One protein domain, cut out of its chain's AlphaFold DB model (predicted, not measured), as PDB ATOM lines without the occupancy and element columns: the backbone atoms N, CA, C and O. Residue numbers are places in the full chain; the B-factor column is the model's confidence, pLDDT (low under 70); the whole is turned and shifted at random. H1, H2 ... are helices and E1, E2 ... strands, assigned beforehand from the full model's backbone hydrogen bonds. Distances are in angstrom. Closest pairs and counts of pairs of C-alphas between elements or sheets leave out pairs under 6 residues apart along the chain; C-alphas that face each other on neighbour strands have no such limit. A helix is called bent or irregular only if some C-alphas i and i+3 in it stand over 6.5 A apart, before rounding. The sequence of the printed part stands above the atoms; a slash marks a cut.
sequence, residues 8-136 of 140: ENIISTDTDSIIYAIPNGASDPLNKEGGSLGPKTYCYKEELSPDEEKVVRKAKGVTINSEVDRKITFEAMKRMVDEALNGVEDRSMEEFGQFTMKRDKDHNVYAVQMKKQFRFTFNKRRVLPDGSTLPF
ATOM      1  N   GLU A   8     -24.460  56.403 -53.225       71.25
ATOM      2  CA  GLU A   8     -23.946  57.441 -52.332       71.25
ATOM      3  C   GLU A   8     -23.756  56.964 -50.885       71.25
ATOM      4  O   GLU A   8     -22.896  57.468 -50.168       71.25
ATOM      5  N   ASN A   9     -24.501  55.938 -50.473       76.94
ATOM      6  CA  ASN A   9     -24.449  55.394 -49.122       76.94
ATOM      7  C   ASN A   9     -23.415  54.272 -48.979       76.94
ATOM      8  O   ASN A   9     -23.106  53.855 -47.868       76.94
ATOM      9  N   ILE A  10     -22.863  53.752 -50.078       79.38
ATOM     10  CA  ILE A  10     -21.941  52.613 -50.039       79.38
ATOM     11  C   ILE A  10     -20.574  53.061 -49.513       79.38
ATOM     12  O   ILE A  10     -19.857  53.796 -50.186       79.38
ATOM     13  N   ILE A  11     -20.154  52.523 -48.368       76.88
ATOM     14  CA  ILE A  11     -18.840  52.729 -47.736       76.88
ATOM     15  C   ILE A  11     -17.792  51.794 -48.355       76.88
ATOM     16  O   ILE A  11     -16.697  52.222 -48.731       76.88
ATOM     17  N   SER A  12     -18.124  50.510 -48.513       76.00
ATOM     18  CA  SER A  12     -17.210  49.490 -49.043       76.00
ATOM     19  C   SER A  12     -17.966  48.409 -49.805       76.00
ATOM     20  O   SER A  12     -19.066  48.028 -49.421       76.00
ATOM     21  N   THR A  13     -17.334  47.858 -50.838       77.19
ATOM     22  CA  THR A  13     -17.807  46.679 -51.575       77.19
ATOM     23  C   THR A  13     -16.710  45.617 -51.570       77.19
ATOM     24  O   THR A  13     -15.561  45.909 -51.908       77.19
ATOM     25  N   ASP A  14     -17.050  44.392 -51.195       75.25
ATOM     26  CA  ASP A  14     -16.238  43.195 -51.405       75.25
ATOM     27  C   ASP A  14     -16.989  42.219 -52.322       75.25
ATOM     28  O   ASP A  14     -18.114  42.497 -52.735       75.25
ATOM     29  N   THR A  15     -16.369  41.087 -52.663       77.06
ATOM     30  CA  THR A  15     -16.921  40.116 -53.625       77.06
ATOM     31  C   THR A  15     -18.368  39.706 -53.325       77.06
ATOM     32  O   THR A  15     -19.162  39.551 -54.246       77.06
ATOM     33  N   ASP A  16     -18.707  39.527 -52.051       75.00
ATOM     34  CA  ASP A  16     -19.984  38.982 -51.580       75.00
ATOM     35  C   ASP A  16     -20.697  39.886 -50.559       75.00
ATOM     36  O   ASP A  16     -21.699  39.489 -49.965       75.00
ATOM     37  N   SER A  17     -20.177  41.092 -50.310       75.50
ATOM     38  CA  SER A  17     -20.671  41.959 -49.241       75.50
ATOM     39  C   SER A  17     -20.544  43.435 -49.585       75.50
ATOM     40  O   SER A  17     -19.592  43.876 -50.224       75.50
ATOM     41  N   ILE A  18     -21.508  44.220 -49.115       78.75
ATOM     42  CA  ILE A  18     -21.445  45.678 -49.129       78.75
ATOM     43  C   ILE A  18     -21.560  46.196 -47.699       78.75
ATOM     44  O   ILE A  18     -22.218  45.589 -46.858       78.75
ATOM     45  N   ILE A  19     -20.914  47.323 -47.439       80.38
ATOM     46  CA  ILE A  19     -21.039  48.106 -46.214       80.38
ATOM     47  C   ILE A  19     -21.572  49.457 -46.640       80.38
ATOM     48  O   ILE A  19     -21.037  50.044 -47.584       80.38
ATOM     49  N   TYR A  20     -22.602  49.941 -45.964       79.56
ATOM     50  CA  TYR A  20     -23.256  51.195 -46.292       79.56
ATOM     51  C   TYR A  20     -23.583  51.994 -45.031       79.56
ATOM     52  O   TYR A  20     -23.714  51.423 -43.953       79.56
ATOM     53  N   ALA A  21     -23.671  53.312 -45.179       79.88
ATOM     54  CA  ALA A  21     -24.199  54.221 -44.175       79.88
ATOM     55  C   ALA A  21     -25.721  54.322 -44.321       79.88
ATOM     56  O   ALA A  21     -26.254  54.196 -45.424       79.88
ATOM     57  N   ILE A  22     -26.424  54.579 -43.224       78.00
ATOM     58  CA  ILE A  22     -27.854  54.893 -43.256       78.00
ATOM     59  C   ILE A  22     -27.985  56.404 -43.068       78.00
ATOM     60  O   ILE A  22     -27.436  56.924 -42.095       78.00
ATOM     61  N   PRO A  23     -28.675  57.119 -43.974       74.88
ATOM     62  CA  PRO A  23     -28.928  58.542 -43.796       74.88
ATOM     63  C   PRO A  23     -29.606  58.826 -42.455       74.88
ATOM     64  O   PRO A  23     -30.468  58.064 -42.012       74.88
ATOM     65  N   ASN A  24     -29.255  59.946 -41.824       71.56
ATOM     66  CA  ASN A  24     -29.851  60.344 -40.551       71.56
ATOM     67  C   ASN A  24     -31.388  60.375 -40.640       71.56
ATOM     68  O   ASN A  24     -31.958  61.039 -41.506       71.56
ATOM     69  N   GLY A  25     -32.053  59.652 -39.736       72.31
ATOM     70  CA  GLY A  25     -33.515  59.539 -39.684       72.31
ATOM     71  C   GLY A  25     -34.129  58.483 -40.613       72.31
ATOM     72  O   GLY A  25     -35.338  58.271 -40.548       72.31
ATOM     73  N   ALA A  26     -33.336  57.800 -41.444       76.06
ATOM     74  CA  ALA A  26     -33.807  56.658 -42.224       76.06
ATOM     75  C   ALA A  26     -33.798  55.369 -41.385       76.06
ATOM     76  O   ALA A  26     -32.965  55.189 -40.496       76.06
ATOM     77  N   SER A  27     -34.728  54.454 -41.669       75.25
ATOM     78  CA  SER A  27     -34.741  53.135 -41.039       75.25
ATOM     79  C   SER A  27     -33.667  52.242 -41.654       75.25
ATOM     80  O   SER A  27     -33.570  52.131 -42.878       75.25
ATOM     81  N   ASP A  28     -32.867  51.583 -40.810       74.06
ATOM     82  CA  ASP A  28     -31.912  50.595 -41.300       74.06
ATOM     83  C   ASP A  28     -32.662  49.358 -41.800       74.06
ATOM     84  O   ASP A  28     -33.326  48.674 -41.014       74.06
ATOM     85  N   PRO A  29     -32.541  49.000 -43.085       70.88
ATOM     86  CA  PRO A  29     -33.116  47.762 -43.570       70.88
ATOM     87  C   PRO A  29     -32.547  46.503 -42.895       70.88
ATOM     88  O   PRO A  29     -33.201  45.463 -42.978       70.88
ATOM     89  N   LEU A  30     -31.349  46.527 -42.308       72.62
ATOM     90  CA  LEU A  30     -30.709  45.346 -41.712       72.62
ATOM     91  C   LEU A  30     -30.627  45.376 -40.180       72.62
ATOM     92  O   LEU A  30     -30.309  44.335 -39.611       72.62
ATOM     93  N   ASN A  31     -30.949  46.504 -39.542       71.25
ATOM     94  CA  ASN A  31     -30.795  46.756 -38.103       71.25
ATOM     95  C   ASN A  31     -29.416  46.333 -37.554       71.25
ATOM     96  O   ASN A  31     -29.324  45.600 -36.572       71.25
ATOM     97  N   LYS A  32     -28.332  46.730 -38.231       79.25
ATOM     98  CA  LYS A  32     -26.953  46.391 -37.856       79.25
ATOM     99  C   LYS A  32     -26.170  47.644 -37.506       79.25
ATOM    100  O   LYS A  32     -25.946  48.509 -38.348       79.25
ATOM    101  N   GLU A  33     -25.649  47.695 -36.285       84.50
ATOM    102  CA  GLU A  33     -24.654  48.697 -35.905       84.50
ATOM    103  C   GLU A  33     -23.267  48.256 -36.388       84.50
ATOM    104  O   GLU A  33     -22.856  47.115 -36.169       84.50
ATOM    105  N   GLY A  34     -22.504  49.145 -37.023       86.75
ATOM    106  CA  GLY A  34     -21.170  48.798 -37.494       86.75
ATOM    107  C   GLY A  34     -20.362  49.962 -38.039       86.75
ATOM    108  O   GLY A  34     -20.797  51.109 -38.047       86.75
ATOM    109  N   GLY A  35     -19.157  49.642 -38.503       86.69
ATOM    110  CA  GLY A  35     -18.225  50.615 -39.053       86.69
ATOM    111  C   GLY A  35     -17.113  49.969 -39.872       86.69
ATOM    112  O   GLY A  35     -16.870  48.758 -39.813       86.69
ATOM    113  N   SER A  36     -16.416  50.791 -40.653       88.75
ATOM    114  CA  SER A  36     -15.261  50.376 -41.447       88.75
ATOM    115  C   SER A  36     -14.076  51.293 -41.190       88.75
ATOM    116  O   SER A  36     -14.207  52.512 -41.189       88.75
ATOM    117  N   LEU A  37     -12.900  50.690 -41.018       89.81
ATOM    118  CA  LEU A  37     -11.630  51.409 -40.892       89.81
ATOM    119  C   LEU A  37     -10.889  51.523 -42.224       89.81
ATOM    120  O   LEU A  37      -9.801  52.090 -42.278       89.81
ATOM    121  N   GLY A  38     -11.436  50.956 -43.296       87.00
ATOM    122  CA  GLY A  38     -10.797  50.908 -44.602       87.00
ATOM    123  C   GLY A  38     -11.244  49.705 -45.430       87.00
ATOM    124  O   GLY A  38     -12.007  48.853 -44.963       87.00
ATOM    125  N   PRO A  39     -10.746  49.593 -46.671       82.88
ATOM    126  CA  PRO A  39     -11.095  48.493 -47.559       82.88
ATOM    127  C   PRO A  39     -10.827  47.128 -46.910       82.88
ATOM    128  O   PRO A  39      -9.701  46.834 -46.513       82.88
ATOM    129  N   LYS A  40     -11.860  46.276 -46.854       85.94
ATOM    130  CA  LYS A  40     -11.802  44.912 -46.287       85.94
ATOM    131  C   LYS A  40     -11.435  44.860 -44.790       85.94
ATOM    132  O   LYS A  40     -10.983  43.819 -44.307       85.94
ATOM    133  N   THR A  41     -11.665  45.962 -44.071       91.06
ATOM    134  CA  THR A  41     -11.531  46.051 -42.614       91.06
ATOM    135  C   THR A  41     -12.777  46.698 -42.015       91.06
ATOM    136  O   THR A  41     -13.011  47.897 -42.180       91.06
ATOM    137  N   TYR A  42     -13.602  45.899 -41.344       90.75
ATOM    138  CA  TYR A  42     -14.905  46.315 -40.836       90.75
ATOM    139  C   TYR A  42     -15.407  45.444 -39.688       90.75
ATOM    140  O   TYR A  42     -14.980  44.300 -39.520       90.75
ATOM    141  N   CYS A  43     -16.338  45.991 -38.917       91.75
ATOM    142  CA  CYS A  43     -17.029  45.282 -37.853       91.75
ATOM    143  C   CYS A  43     -18.510  45.644 -37.823       91.75
ATOM    144  O   CYS A  43     -18.892  46.745 -38.216       91.75
ATOM    145  N   TYR A  44     -19.335  44.715 -37.358       90.44
ATOM    146  CA  TYR A  44     -20.754  44.945 -37.126       90.44
ATOM    147  C   TYR A  44     -21.270  44.038 -36.012       90.44
ATOM    148  O   TYR A  44     -20.719  42.959 -35.772       90.44
ATOM    149  N   LYS A  45     -22.332  44.483 -35.353       90.62
ATOM    150  CA  LYS A  45     -23.155  43.688 -34.449       90.62
ATOM    151  C   LYS A  45     -24.325  43.111 -35.237       90.62
ATOM    152  O   LYS A  45     -24.898  43.767 -36.106       90.62
ATOM    153  N   GLU A  46     -24.618  41.849 -34.985       87.31
ATOM    154  CA  GLU A  46     -25.736  41.124 -35.566       87.31
ATOM    155  C   GLU A  46     -26.600  40.591 -34.426       87.31
ATOM    156  O   GLU A  46     -26.138  39.777 -33.628       87.31
ATOM    157  N   GLU A  47     -27.838  41.066 -34.350       86.19
ATOM    158  CA  GLU A  47     -28.850  40.525 -33.445       86.19
ATOM    159  C   GLU A  47     -29.289  39.153 -33.977       86.19
ATOM    160  O   GLU A  47     -29.867  39.046 -35.061       86.19
ATOM    161  N   LEU A  48     -28.968  38.088 -33.241       83.50
ATOM    162  CA  LEU A  48     -29.404  36.724 -33.555       83.50
ATOM    163  C   LEU A  48     -30.770  36.432 -32.926       83.50
ATOM    164  O   LEU A  48     -31.604  35.748 -33.522       83.50
ATOM    165  N   SER A  49     -31.000  36.973 -31.729       86.06
ATOM    166  CA  SER A  49     -32.267  36.957 -30.996       86.06
ATOM    167  C   SER A  49     -32.326  38.172 -30.050       86.06
ATOM    168  O   SER A  49     -31.304  38.843 -29.895       86.06
ATOM    169  N   PRO A  50     -33.470  38.481 -29.402       82.44
ATOM    170  CA  PRO A  50     -33.588  39.637 -28.503       82.44
ATOM    171  C   PRO A  50     -32.535  39.702 -27.385       82.44
ATOM    172  O   PRO A  50     -32.187  40.795 -26.951       82.44
ATOM    173  N   ASP A  51     -32.010  38.551 -26.957       87.19
ATOM    174  CA  ASP A  51     -31.026  38.438 -25.872       87.19
ATOM    175  C   ASP A  51     -29.639  37.980 -26.367       87.19
ATOM    176  O   ASP A  51     -28.730  37.754 -25.565       87.19
ATOM    177  N   GLU A  52     -29.456  37.814 -27.683       87.62
ATOM    178  CA  GLU A  52     -28.220  37.290 -28.265       87.62
ATOM    179  C   GLU A  52     -27.688  38.204 -29.370       87.62
ATOM    180  O   GLU A  52     -28.225  38.275 -30.478       87.62
ATOM    181  N   GLU A  53     -26.565  38.855 -29.072       89.94
ATOM    182  CA  GLU A  53     -25.801  39.661 -30.017       89.94
ATOM    183  C   GLU A  53     -24.520  38.929 -30.425       89.94
ATOM    184  O   GLU A  53     -23.763  38.419 -29.595       89.94
ATOM    185  N   LYS A  54     -24.227  38.940 -31.725       90.81
ATOM    186  CA  LYS A  54     -22.959  38.476 -32.277       90.81
ATOM    187  C   LYS A  54     -22.160  39.637 -32.845       90.81
ATOM    188  O   LYS A  54     -22.564  40.285 -33.807       90.81
ATOM    189  N   VAL A  55     -20.951  39.826 -32.327       92.00
ATOM    190  CA  VAL A  55     -19.979  40.776 -32.878       92.00
ATOM    191  C   VAL A  55     -19.152  40.096 -33.967       92.00
ATOM    192  O   VAL A  55     -18.401  39.153 -33.710       92.00
ATOM    193  N   VAL A  56     -19.236  40.609 -35.193       91.31
ATOM    194  CA  VAL A  56     -18.406  40.171 -36.318       91.31
ATOM    195  C   VAL A  56     -17.329  41.212 -36.595       91.31
ATOM    196  O   VAL A  56     -17.610  42.396 -36.752       91.31
ATOM    197  N   ARG A  57     -16.080  40.756 -36.703       92.31
ATOM    198  CA  ARG A  57     -14.913  41.572 -37.060       92.31
ATOM    199  C   ARG A  57     -14.181  40.917 -38.221       92.31
ATOM    200  O   ARG A  57     -13.868  39.730 -38.176       92.31
ATOM    201  N   LYS A  58     -13.906  41.690 -39.268       91.25
ATOM    202  CA  LYS A  58     -13.161  41.256 -40.450       91.25
ATOM    203  C   LYS A  58     -12.038  42.251 -40.705       91.25
ATOM    204  O   LYS A  58     -12.290  43.441 -40.837       91.25
ATOM    205  N   ALA A  59     -10.803  41.764 -40.777       91.69
ATOM    206  CA  ALA A  59      -9.622  42.590 -41.010       91.69
ATOM    207  C   ALA A  59      -8.665  41.878 -41.968       91.69
ATOM    208  O   ALA A  59      -7.957  40.942 -41.589       91.69
ATOM    209  N   LYS A  60      -8.635  42.298 -43.239       89.38
ATOM    210  CA  LYS A  60      -7.709  41.701 -44.203       89.38
ATOM    211  C   LYS A  60      -6.267  42.070 -43.869       89.38
ATOM    212  O   LYS A  60      -5.939  43.217 -43.589       89.38
ATOM    213  N   GLY A  61      -5.381  41.082 -43.981       88.88
ATOM    214  CA  GLY A  61      -3.957  41.272 -43.735       88.88
ATOM    215  C   GLY A  61      -3.581  41.189 -42.259       88.88
ATOM    216  O   GLY A  61      -2.419  41.424 -41.943       88.88
ATOM    217  N   VAL A  62      -4.501  40.810 -41.372       91.50
ATOM    218  CA  VAL A  62      -4.236  40.519 -39.962       91.50
ATOM    219  C   VAL A  62      -4.808  39.144 -39.632       91.50
ATOM    220  O   VAL A  62      -5.964  38.865 -39.933       91.50
ATOM    221  N   THR A  63      -4.013  38.283 -39.006       92.00
ATOM    222  CA  THR A  63      -4.525  37.050 -38.403       92.00
ATOM    223  C   THR A  63      -5.113  37.392 -37.038       92.00
ATOM    224  O   THR A  63      -4.370  37.833 -36.160       92.00
ATOM    225  N   ILE A  64      -6.420  37.185 -36.852       91.44
ATOM    226  CA  ILE A  64      -7.101  37.392 -35.564       91.44
ATOM    227  C   ILE A  64      -6.762  36.217 -34.639       91.44
ATOM    228  O   ILE A  64      -7.451  35.203 -34.601       91.44
ATOM    229  N   ASN A  65      -5.627  36.332 -33.952       91.88
ATOM    230  CA  ASN A  65      -5.228  35.438 -32.866       91.88
ATOM    231  C   ASN A  65      -5.704  36.004 -31.513       91.88
ATOM    232  O   ASN A  65      -6.279  37.087 -31.468       91.88
ATOM    233  N   SER A  66      -5.431  35.314 -30.401       93.25
ATOM    234  CA  SER A  66      -5.889  35.758 -29.074       93.25
ATOM    235  C   SER A  66      -5.354  37.136 -28.646       93.25
ATOM    236  O   SER A  66      -6.053  37.856 -27.941       93.25
ATOM    237  N   GLU A  67      -4.145  37.531 -29.065       93.38
ATOM    238  CA  GLU A  67      -3.613  38.870 -28.767       93.38
ATOM    239  C   GLU A  67      -4.391  39.942 -29.537       93.38
ATOM    240  O   GLU A  67      -4.849  40.926 -28.959       93.38
ATOM    241  N   VAL A  68      -4.561  39.728 -30.842       93.94
ATOM    242  CA  VAL A  68      -5.283  40.640 -31.732       93.94
ATOM    243  C   VAL A  68      -6.746  40.750 -31.325       93.94
ATOM    244  O   VAL A  68      -7.286  41.848 -31.312       93.94
ATOM    245  N   ASP A  69      -7.375  39.636 -30.962       93.81
ATOM    246  CA  ASP A  69      -8.780  39.578 -30.565       93.81
ATOM    247  C   ASP A  69      -9.091  40.462 -29.348       93.81
ATOM    248  O   ASP A  69     -10.142  41.098 -29.306       93.81
ATOM    249  N   ARG A  70      -8.143  40.563 -28.404       94.94
ATOM    250  CA  ARG A  70      -8.247  41.431 -27.218       94.94
ATOM    251  C   ARG A  70      -8.019  42.913 -27.519       94.94
ATOM    252  O   ARG A  70      -8.468  43.748 -26.746       94.94
ATOM    253  N   LYS A  71      -7.288  43.235 -28.591       95.19
ATOM    254  CA  LYS A  71      -6.930  44.617 -28.967       95.19
ATOM    255  C   LYS A  71      -7.907  45.217 -29.977       95.19
ATOM    256  O   LYS A  71      -8.347  46.348 -29.830       95.19
ATOM    257  N   ILE A  72      -8.276  44.449 -30.998       94.44
ATOM    258  CA  ILE A  72      -9.210  44.867 -32.047       94.44
ATOM    259  C   ILE A  72     -10.624  44.454 -31.633       94.44
ATOM    260  O   ILE A  72     -11.190  43.507 -32.178       94.44
ATOM    261  N   THR A  73     -11.196  45.132 -30.641       95.25
ATOM    262  CA  THR A  73     -12.607  44.947 -30.257       95.25
ATOM    263  C   THR A  73     -13.530  45.822 -31.110       95.25
ATOM    264  O   THR A  73     -13.065  46.690 -31.853       95.25
ATOM    265  N   PHE A  74     -14.844  45.600 -31.026       94.44
ATOM    266  CA  PHE A  74     -15.820  46.459 -31.705       94.44
ATOM    267  C   PHE A  74     -15.702  47.912 -31.229       94.44
ATOM    268  O   PHE A  74     -15.666  48.835 -32.034       94.44
ATOM    269  N   GLU A  75     -15.548  48.101 -29.922       95.31
ATOM    270  CA  GLU A  75     -15.417  49.394 -29.255       95.31
ATOM    271  C   GLU A  75     -14.131  50.106 -29.678       95.31
ATOM    272  O   GLU A  75     -14.154  51.303 -29.959       95.31
ATOM    273  N   ALA A  76     -13.018  49.374 -29.783       95.19
ATOM    274  CA  ALA A  76     -11.758  49.927 -30.271       95.19
ATOM    275  C   ALA A  76     -11.879  50.396 -31.729       95.19
ATOM    276  O   ALA A  76     -11.435  51.494 -32.066       95.19
ATOM    277  N   MET A  77     -12.518  49.597 -32.591       95.06
ATOM    278  CA  MET A  77     -12.754  49.979 -33.986       95.06
ATOM    279  C   MET A  77     -13.708  51.173 -34.098       95.06
ATOM    280  O   MET A  77     -13.433  52.088 -34.868       95.06
ATOM    281  N   LYS A  78     -14.789  51.201 -33.313       93.12
ATOM    282  CA  LYS A  78     -15.735  52.324 -33.266       93.12
ATOM    283  C   LYS A  78     -15.037  53.617 -32.841       93.12
ATOM    284  O   LYS A  78     -15.122  54.604 -33.562       93.12
ATOM    285  N   ARG A  79     -14.234  53.573 -31.772       95.00
ATOM    286  CA  ARG A  79     -13.422  54.714 -31.314       95.00
ATOM    287  C   ARG A  79     -12.533  55.277 -32.427       95.00
ATOM    288  O   ARG A  79     -12.503  56.484 -32.626       95.00
ATOM    289  N   MET A  80     -11.848  54.417 -33.185       95.00
ATOM    290  CA  MET A  80     -11.002  54.853 -34.308       95.00
ATOM    291  C   MET A  80     -11.795  55.519 -35.446       95.00
ATOM    292  O   MET A  80     -11.259  56.393 -36.129       95.00
ATOM    293  N   VAL A  81     -13.044  55.097 -35.687       90.56
ATOM    294  CA  VAL A  81     -13.944  55.776 -36.634       90.56
ATOM    295  C   VAL A  81     -14.336  57.145 -36.081       90.56
ATOM    296  O   VAL A  81     -14.170  58.141 -36.780       90.56
ATOM    297  N   ASP A  82     -14.778  57.209 -34.826       91.56
ATOM    298  CA  ASP A  82     -15.220  58.450 -34.184       91.56
ATOM    299  C   ASP A  82     -14.101  59.503 -34.155       91.56
ATOM    300  O   ASP A  82     -14.329  60.665 -34.476       91.56
ATOM    301  N   GLU A  83     -12.866  59.111 -33.840       93.62
ATOM    302  CA  GLU A  83     -11.696  59.997 -33.887       93.62
ATOM    303  C   GLU A  83     -11.436  60.546 -35.297       93.62
ATOM    304  O   GLU A  83     -11.070  61.711 -35.461       93.62
ATOM    305  N   ALA A  84     -11.638  59.720 -36.330       89.75
ATOM    306  CA  ALA A  84     -11.476  60.147 -37.712       89.75
ATOM    307  C   ALA A  84     -12.568  61.138 -38.143       89.75
ATOM    308  O   ALA A  84     -12.250  62.105 -38.836       89.75
ATOM    309  N   LEU A  85     -13.819  60.916 -37.725       88.19
ATOM    310  CA  LEU A  85     -14.954  61.798 -38.024       88.19
ATOM    311  C   LEU A  85     -14.870  63.127 -37.273       88.19
ATOM    312  O   LEU A  85     -15.119  64.179 -37.853       88.19
ATOM    313  N   ASN A  86     -14.439  63.091 -36.012       90.25
ATOM    314  CA  ASN A  86     -14.281  64.278 -35.171       90.25
ATOM    315  C   ASN A  86     -12.994  65.069 -35.461       90.25
ATOM    316  O   ASN A  86     -12.701  66.039 -34.767       90.25
ATOM    317  N   GLY A  87     -12.210  64.666 -36.467       88.00
ATOM    318  CA  GLY A  87     -11.008  65.389 -36.872       88.00
ATOM    319  C   GLY A  87      -9.897  65.385 -35.821       88.00
ATOM    320  O   GLY A  87      -9.095  66.312 -35.794       88.00
ATOM    321  N   VAL A  88      -9.829  64.356 -34.970       91.69
ATOM    322  CA  VAL A  88      -8.764  64.223 -33.968       91.69
ATOM    323  C   VAL A  88      -7.412  64.111 -34.684       91.69
ATOM    324  O   VAL A  88      -7.259  63.302 -35.610       91.69
ATOM    325  N   GLU A  89      -6.448  64.946 -34.279       88.31
ATOM    326  CA  GLU A  89      -5.102  64.990 -34.869       88.31
ATOM    327  C   GLU A  89      -4.299  63.721 -34.545       88.31
ATOM    328  O   GLU A  89      -3.737  63.102 -35.451       88.31
ATOM    329  N   ASP A  90      -4.296  63.301 -33.276       91.75
ATOM    330  CA  ASP A  90      -3.616  62.090 -32.808       91.75
ATOM    331  C   ASP A  90      -4.611  60.933 -32.657       91.75
ATOM    332  O   ASP A  90      -5.319  60.808 -31.657       91.75
ATOM    333  N   ARG A  91      -4.731  60.123 -33.712       93.69
ATOM    334  CA  ARG A  91      -5.709  59.028 -33.785       93.69
ATOM    335  C   ARG A  91      -5.154  57.747 -33.181       93.69
ATOM    336  O   ARG A  91      -4.009  57.371 -33.439       93.69
ATOM    337  N   SER A  92      -6.019  57.018 -32.484       95.12
ATOM    338  CA  SER A  92      -5.744  55.708 -31.910       95.12
ATOM    339  C   SER A  92      -5.190  54.735 -32.953       95.12
ATOM    340  O   SER A  92      -5.657  54.636 -34.094       95.12
ATOM    341  N   MET A  93      -4.229  53.931 -32.510       95.12
ATOM    342  CA  MET A  93      -3.628  52.852 -33.278       95.12
ATOM    343  C   MET A  93      -3.317  51.689 -32.343       95.12
ATOM    344  O   MET A  93      -2.776  51.886 -31.259       95.12
ATOM    345  N   GLU A  94      -3.605  50.473 -32.794       95.94
ATOM    346  CA  GLU A  94      -3.207  49.250 -32.100       95.94
ATOM    347  C   GLU A  94      -1.959  48.656 -32.750       95.94
ATOM    348  O   GLU A  94      -1.835  48.611 -33.978       95.94
ATOM    349  N   GLU A  95      -1.044  48.145 -31.929       95.44
ATOM    350  CA  GLU A  95       0.145  47.431 -32.390       95.44
ATOM    351  C   GLU A  95       0.176  46.008 -31.842       95.44
ATOM    352  O   GLU A  95      -0.036  45.772 -30.651       95.44
ATOM    353  N   PHE A  96       0.476  45.039 -32.702       95.00
ATOM    354  CA  PHE A  96       0.558  43.631 -32.311       95.00
ATOM    355  C   PHE A  96       1.530  42.845 -33.188       95.00
ATOM    356  O   PHE A  96       1.844  43.219 -34.325       95.00
ATOM    357  N   GLY A  97       2.020  41.735 -32.640       93.81
ATOM    358  CA  GLY A  97       2.900  40.813 -33.344       93.81
ATOM    359  C   GLY A  97       2.135  39.927 -34.327       93.81
ATOM    360  O   GLY A  97       1.044  39.435 -34.047       93.81
ATOM    361  N   GLN A  98       2.723  39.690 -35.495       92.19
ATOM    362  CA  GLN A  98       2.220  38.763 -36.502       92.19
ATOM    363  C   GLN A  98       3.374  37.936 -37.049       92.19
ATOM    364  O   GLN A  98       4.419  38.475 -37.412       92.19
ATOM    365  N   PHE A  99       3.160  36.631 -37.160       91.06
ATOM    366  CA  PHE A  99       4.046  35.784 -37.942       91.06
ATOM    367  C   PHE A  99       3.690  35.910 -39.419       91.06
ATOM    368  O   PHE A  99       2.519  35.889 -39.802       91.06
ATOM    369  N   THR A 100       4.704  36.068 -40.261       89.00
ATOM    370  CA  THR A 100       4.545  36.102 -41.712       89.00
ATOM    371  C   THR A 100       5.634  35.277 -42.377       89.00
ATOM    372  O   THR A 100       6.712  35.086 -41.817       89.00
ATOM    373  N   MET A 101       5.336  34.778 -43.571       92.75
ATOM    374  CA  MET A 101       6.288  34.042 -44.389       92.75
ATOM    375  C   MET A 101       6.918  35.017 -45.377       92.75
ATOM    376  O   MET A 101       6.209  35.651 -46.161       92.75
ATOM    377  N   LYS A 102       8.242  35.153 -45.334       93.56
ATOM    378  CA  LYS A 102       9.001  35.932 -46.315       93.56
ATOM    379  C   LYS A 102       9.795  35.000 -47.208       93.56
ATOM    380  O   LYS A 102      10.383  34.039 -46.723       93.56
ATOM    381  N   ARG A 103       9.814  35.318 -48.498       96.25
ATOM    382  CA  ARG A 103      10.652  34.648 -49.487       96.25
ATOM    383  C   ARG A 103      11.807  35.565 -49.861       96.25
ATOM    384  O   ARG A 103      11.564  36.741 -50.140       96.25
ATOM    385  N   ASP A 104      13.027  35.051 -49.849       95.88
ATOM    386  CA  ASP A 104      14.186  35.787 -50.354       95.88
ATOM    387  C   ASP A 104      14.299  35.692 -51.892       95.88
ATOM    388  O   ASP A 104      13.384  35.220 -52.581       95.88
ATOM    389  N   LYS A 105      15.406  36.204 -52.442       96.44
ATOM    390  CA  LYS A 105      15.687  36.152 -53.885       96.44
ATOM    391  C   LYS A 105      16.003  34.736 -54.377       96.44
ATOM    392  O   LYS A 105      15.710  34.447 -55.530       96.44
ATOM    393  N   ASP A 106      16.518  33.880 -53.499       97.06
ATOM    394  CA  ASP A 106      16.901  32.493 -53.784       97.06
ATOM    395  C   ASP A 106      15.744  31.507 -53.548       97.06
ATOM    396  O   ASP A 106      15.911  30.293 -53.615       97.06
ATOM    397  N   HIS A 107      14.541  32.033 -53.304       94.88
ATOM    398  CA  HIS A 107      13.317  31.289 -53.035       94.88
ATOM    399  C   HIS A 107      13.278  30.521 -51.705       94.88
ATOM    400  O   HIS A 107      12.343  29.746 -51.491       94.88
ATOM    401  N   ASN A 108      14.188  30.796 -50.769       96.81
ATOM    402  CA  ASN A 108      14.084  30.280 -49.408       96.81
ATOM    403  C   ASN A 108      12.942  30.974 -48.665       96.81
ATOM    404  O   ASN A 108      12.698  32.173 -48.832       96.81
ATOM    405  N   VAL A 109      12.237  30.213 -47.827       95.75
ATOM    406  CA  VAL A 109      11.073  30.695 -47.082       95.75
ATOM    407  C   VAL A 109      11.389  30.737 -45.594       95.75
ATOM    408  O   VAL A 109      11.768  29.732 -45.000       95.75
ATOM    409  N   TYR A 110      11.173  31.901 -44.987       94.50
ATOM    410  CA  TYR A 110      11.436  32.154 -43.575       94.50
ATOM    411  C   TYR A 110      10.153  32.548 -42.858       94.50
ATOM    412  O   TYR A 110       9.427  33.440 -43.312       94.50
ATOM    413  N   ALA A 111       9.912  31.937 -41.700       94.00
ATOM    414  CA  ALA A 111       8.950  32.450 -40.739       94.00
ATOM    415  C   ALA A 111       9.591  33.624 -39.991       94.00
ATOM    416  O   ALA A 111      10.622  33.468 -39.341       94.00
ATOM    417  N   VAL A 112       8.989  34.806 -40.090       93.62
ATOM    418  CA  VAL A 112       9.479  36.011 -39.418       93.62
ATOM    419  C   VAL A 112       8.384  36.626 -38.566       93.62
ATOM    420  O   VAL A 112       7.217  36.682 -38.965       93.62
ATOM    421  N   GLN A 113       8.767  37.125 -37.396       92.94
ATOM    422  CA  GLN A 113       7.893  37.951 -36.580       92.94
ATOM    423  C   GLN A 113       7.954  39.396 -37.082       92.94
ATOM    424  O   GLN A 113       9.025  39.955 -37.314       92.94
ATOM    425  N   MET A 114       6.791  40.004 -37.272       92.38
ATOM    426  CA  MET A 114       6.623  41.378 -37.728       92.38
ATOM    427  C   MET A 114       5.639  42.085 -36.802       92.38
ATOM    428  O   MET A 114       4.616  41.510 -36.436       92.38
ATOM    429  N   LYS A 115       5.910  43.342 -36.450       93.81
ATOM    430  CA  LYS A 115       4.908  44.202 -35.813       93.81
ATOM    431  C   LYS A 115       3.986  44.784 -36.880       93.81
ATOM    432  O   LYS A 115       4.471  45.270 -37.902       93.81
ATOM    433  N   LYS A 116       2.674  44.729 -36.656       93.56
ATOM    434  CA  LYS A 116       1.679  45.408 -37.494       93.56
ATOM    435  C   LYS A 116       1.015  46.527 -36.719       93.56
ATOM    436  O   LYS A 116       0.737  46.377 -35.534       93.56
ATOM    437  N   GLN A 117       0.752  47.605 -37.443       94.38
ATOM    438  CA  GLN A 117      -0.022  48.751 -36.998       94.38
ATOM    439  C   GLN A 117      -1.427  48.645 -37.577       94.38
ATOM    440  O   GLN A 117      -1.596  48.492 -38.790       94.38
ATOM    441  N   PHE A 118      -2.428  48.718 -36.712       95.06
ATOM    442  CA  PHE A 118      -3.834  48.706 -37.071       95.06
ATOM    443  C   PHE A 118      -4.454  50.045 -36.693       95.06
ATOM    444  O   PHE A 118      -4.490  50.417 -35.524       95.06
ATOM    445  N   ARG A 119      -4.899  50.786 -37.706       93.94
ATOM    446  CA  ARG A 119      -5.429  52.145 -37.574       93.94
ATOM    447  C   ARG A 119      -6.439  52.434 -38.673       93.94
ATOM    448  O   ARG A 119      -6.494  51.719 -39.679       93.94
ATOM    449  N   PHE A 120      -7.179  53.523 -38.515       91.81
ATOM    450  CA  PHE A 120      -8.052  54.047 -39.559       91.81
ATOM    451  C   PHE A 120      -7.250  54.382 -40.835       91.81
ATOM    452  O   PHE A 120      -6.293  55.154 -40.803       91.81
ATOM    453  N   THR A 121      -7.621  53.780 -41.968       86.31
ATOM    454  CA  THR A 121      -6.937  53.898 -43.269       86.31
ATOM    455  C   THR A 121      -7.943  54.017 -44.417       86.31
ATOM    456  O   THR A 121      -8.063  53.160 -45.294       86.31
ATOM    457  N   PHE A 122      -8.667  55.132 -44.445       81.31
ATOM    458  CA  PHE A 122      -9.694  55.409 -45.451       81.31
ATOM    459  C   PHE A 122      -9.190  56.349 -46.560       81.31
ATOM    460  O   PHE A 122      -9.818  57.337 -46.912       81.31
ATOM    461  N   ASN A 123      -8.029  56.036 -47.139       70.12
ATOM    462  CA  ASN A 123      -7.305  56.957 -48.033       70.12
ATOM    463  C   ASN A 123      -7.877  57.048 -49.461       70.12
ATOM    464  O   ASN A 123      -7.396  57.839 -50.266       70.12
ATOM    465  N   LYS A 124      -8.846  56.195 -49.818       69.94
ATOM    466  CA  LYS A 124      -9.395  56.089 -51.184       69.94
ATOM    467  C   LYS A 124     -10.782  56.714 -51.346       69.94
ATOM    468  O   LYS A 124     -11.393  56.550 -52.396       69.94
ATOM    469  N   ARG A 125     -11.313  57.368 -50.316       76.81
ATOM    470  CA  ARG A 125     -12.624  58.028 -50.335       76.81
ATOM    471  C   ARG A 125     -12.548  59.277 -49.470       76.81
ATOM    472  O   ARG A 125     -11.755  59.321 -48.531       76.81
ATOM    473  N   ARG A 126     -13.367  60.278 -49.775       79.69
ATOM    474  CA  ARG A 126     -13.509  61.471 -48.936       79.69
ATOM    475  C   ARG A 126     -14.585  61.187 -47.896       79.69
ATOM    476  O   ARG A 126     -15.733  60.961 -48.263       79.69
ATOM    477  N   VAL A 127     -14.199  61.161 -46.625       80.62
ATOM    478  CA  VAL A 127     -15.127  60.993 -45.500       80.62
ATOM    479  C   VAL A 127     -15.735  62.355 -45.173       80.62
ATOM    480  O   VAL A 127     -15.003  63.342 -45.085       80.62
ATOM    481  N   LEU A 128     -17.058  62.419 -45.065       83.00
ATOM    482  CA  LEU A 128     -17.798  63.624 -44.707       83.00
ATOM    483  C   LEU A 128     -18.044  63.673 -43.185       83.00
ATOM    484  O   LEU A 128     -17.982  62.630 -42.530       83.00
ATOM    485  N   PRO A 129     -18.314  64.859 -42.601       79.25
ATOM    486  CA  PRO A 129     -18.507  65.001 -41.152       79.25
ATOM    487  C   PRO A 129     -19.661  64.169 -40.576       79.25
ATOM    488  O   PRO A 129     -19.652  63.837 -39.397       79.25
ATOM    489  N   ASP A 130     -20.648  63.822 -41.400       77.81
ATOM    490  CA  ASP A 130     -21.797  62.992 -41.028       77.81
ATOM    491  C   ASP A 130     -21.519  61.478 -41.126       77.81
ATOM    492  O   ASP A 130     -22.425  60.670 -40.935       77.81
ATOM    493  N   GLY A 131     -20.282  61.080 -41.442       75.38
ATOM    494  CA  GLY A 131     -19.883  59.682 -41.608       75.38
ATOM    495  C   GLY A 131     -20.169  59.094 -42.989       75.38
ATOM    496  O   GLY A 131     -19.708  57.986 -43.285       75.38
ATOM    497  N   SER A 132     -20.863  59.823 -43.865       78.25
ATOM    498  CA  SER A 132     -21.024  59.418 -45.261       78.25
ATOM    499  C   SER A 132     -19.698  59.548 -46.027       78.25
ATOM    500  O   SER A 132     -18.732  60.168 -45.568       78.25
ATOM    501  N   THR A 133     -19.594  58.902 -47.195       78.75
ATOM    502  CA  THR A 133     -18.336  58.895 -47.958       78.75
ATOM    503  C   THR A 133     -18.561  59.134 -49.440       78.75
ATOM    504  O   THR A 133     -19.393  58.485 -50.068       78.75
ATOM    505  N   LEU A 134     -17.735  59.992 -50.028       79.50
ATOM    506  CA  LEU A 134     -17.705  60.224 -51.467       79.50
ATOM    507  C   LEU A 134     -16.603  59.376 -52.118       79.50
ATOM    508  O   LEU A 134     -15.515  59.221 -51.544       79.50
ATOM    509  N   PRO A 135     -16.851  58.793 -53.304       76.44
ATOM    510  CA  PRO A 135     -15.823  58.067 -54.037       76.44
ATOM    511  C   PRO A 135     -14.685  59.005 -54.466       76.44
ATOM    512  O   PRO A 135     -14.866  60.210 -54.639       76.44
ATOM    513  N   PHE A 136     -13.487  58.446 -54.647       70.81
ATOM    514  CA  PHE A 136     -12.368  59.192 -55.222       70.81
ATOM    515  C   PHE A 136     -12.727  59.716 -56.620       70.81
ATOM    516  O   PHE A 136     -13.223  58.955 -57.448       70.81
TER     517      PHE A 136
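This is residues 8 to 136 of the 140 residues of an uncharacterized protein of Caenorhabditis nigoni (UniProt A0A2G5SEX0). The body is a three-stranded antiparallel sheet, E3 E4 E5, with helix H2 slantwise over one face and the short hairpin E1 E2 on the other side of E3; from it a long, bent hairpin, E6 and E7, reaches away as an arm. The short helix H1 packs on E6, and the small hairpin E8 E9 sits by E1 and the last residue of H2. The 129 printed residues hold two named helices and nine named strands, in the order E1 E2 E3 E4 E5 H1 H2 E6 E7 E8 E9, and the class is mixed. The whole is only just loose, close to compact, with a radius of gyration of the C-alphas of 16.9 A, and only just elongated, spanning 58 by 38 by 31 A.

E1, residues 10 to 14, and E2, residues 17 to 20, form an antiparallel hairpin, with N 14 and O 17 2.8 A apart, within hydrogen-bond range. E3, residues 34 to 38, E4, residues 41 to 49, and E5, residues 52 to 59, form a meander, each strand the antiparallel neighbour of the one before; N 35 and O 43 are 2.9 A apart, N 46 and O 54 2.8 A. The closest C-alphas of E1 and E3 are those of Ile 11 and Ser 36, 7.6 A apart. H1, residues 66 to 71, is not on this sheet. H2, residues 74 to 85, is on it at a height over the sheet of 8.2 A, two layers with the helix on one face. It lies over E4 and only just over E3, on which 3 of its C-alphas fall, and runs slantwise to the strands, at 51 degrees to E4 on the local plane. The closest C-alphas of H2 and E3 are those of Leu 37 and Val 81, 6.5 A apart. In H1 and H2 every O i to N i+4 pair is within hydrogen-bond range. E6, residues 93 to 103, and E7, residues 109 to 119, form an antiparallel hairpin, with N 98 and O 114 2.8 A apart; E6 bends by 61 degrees at residue 96, E7 by 56 degrees at residue 113. The closest C-alphas of H1 and E6 are those of Val 68 and Phe 96, 6.6 A apart. E8, residues 125 to 127, and E9, residues 133 to 135, form an antiparallel hairpin, with N 134 and O 126 2.8 A apart.

E1 begins at C-alpha 10, (-21.941, 52.613, -50.039). From first to last C-alpha, E4 measures 25.4 A, E5 23.2 A, H2 16.6 A, E6 28.2 A and E7 28.7 A. E9 ends at C-alpha 135, (-15.823, 58.067, -54.037).

The two C-alphas farthest apart are those of Gly 25 and Asp 106, 58.9 A. The link from E2 to E3, residues 21 to 33, is long. The printed part has no cut; its mean pLDDT is 87.0, and residue 124 is under 70.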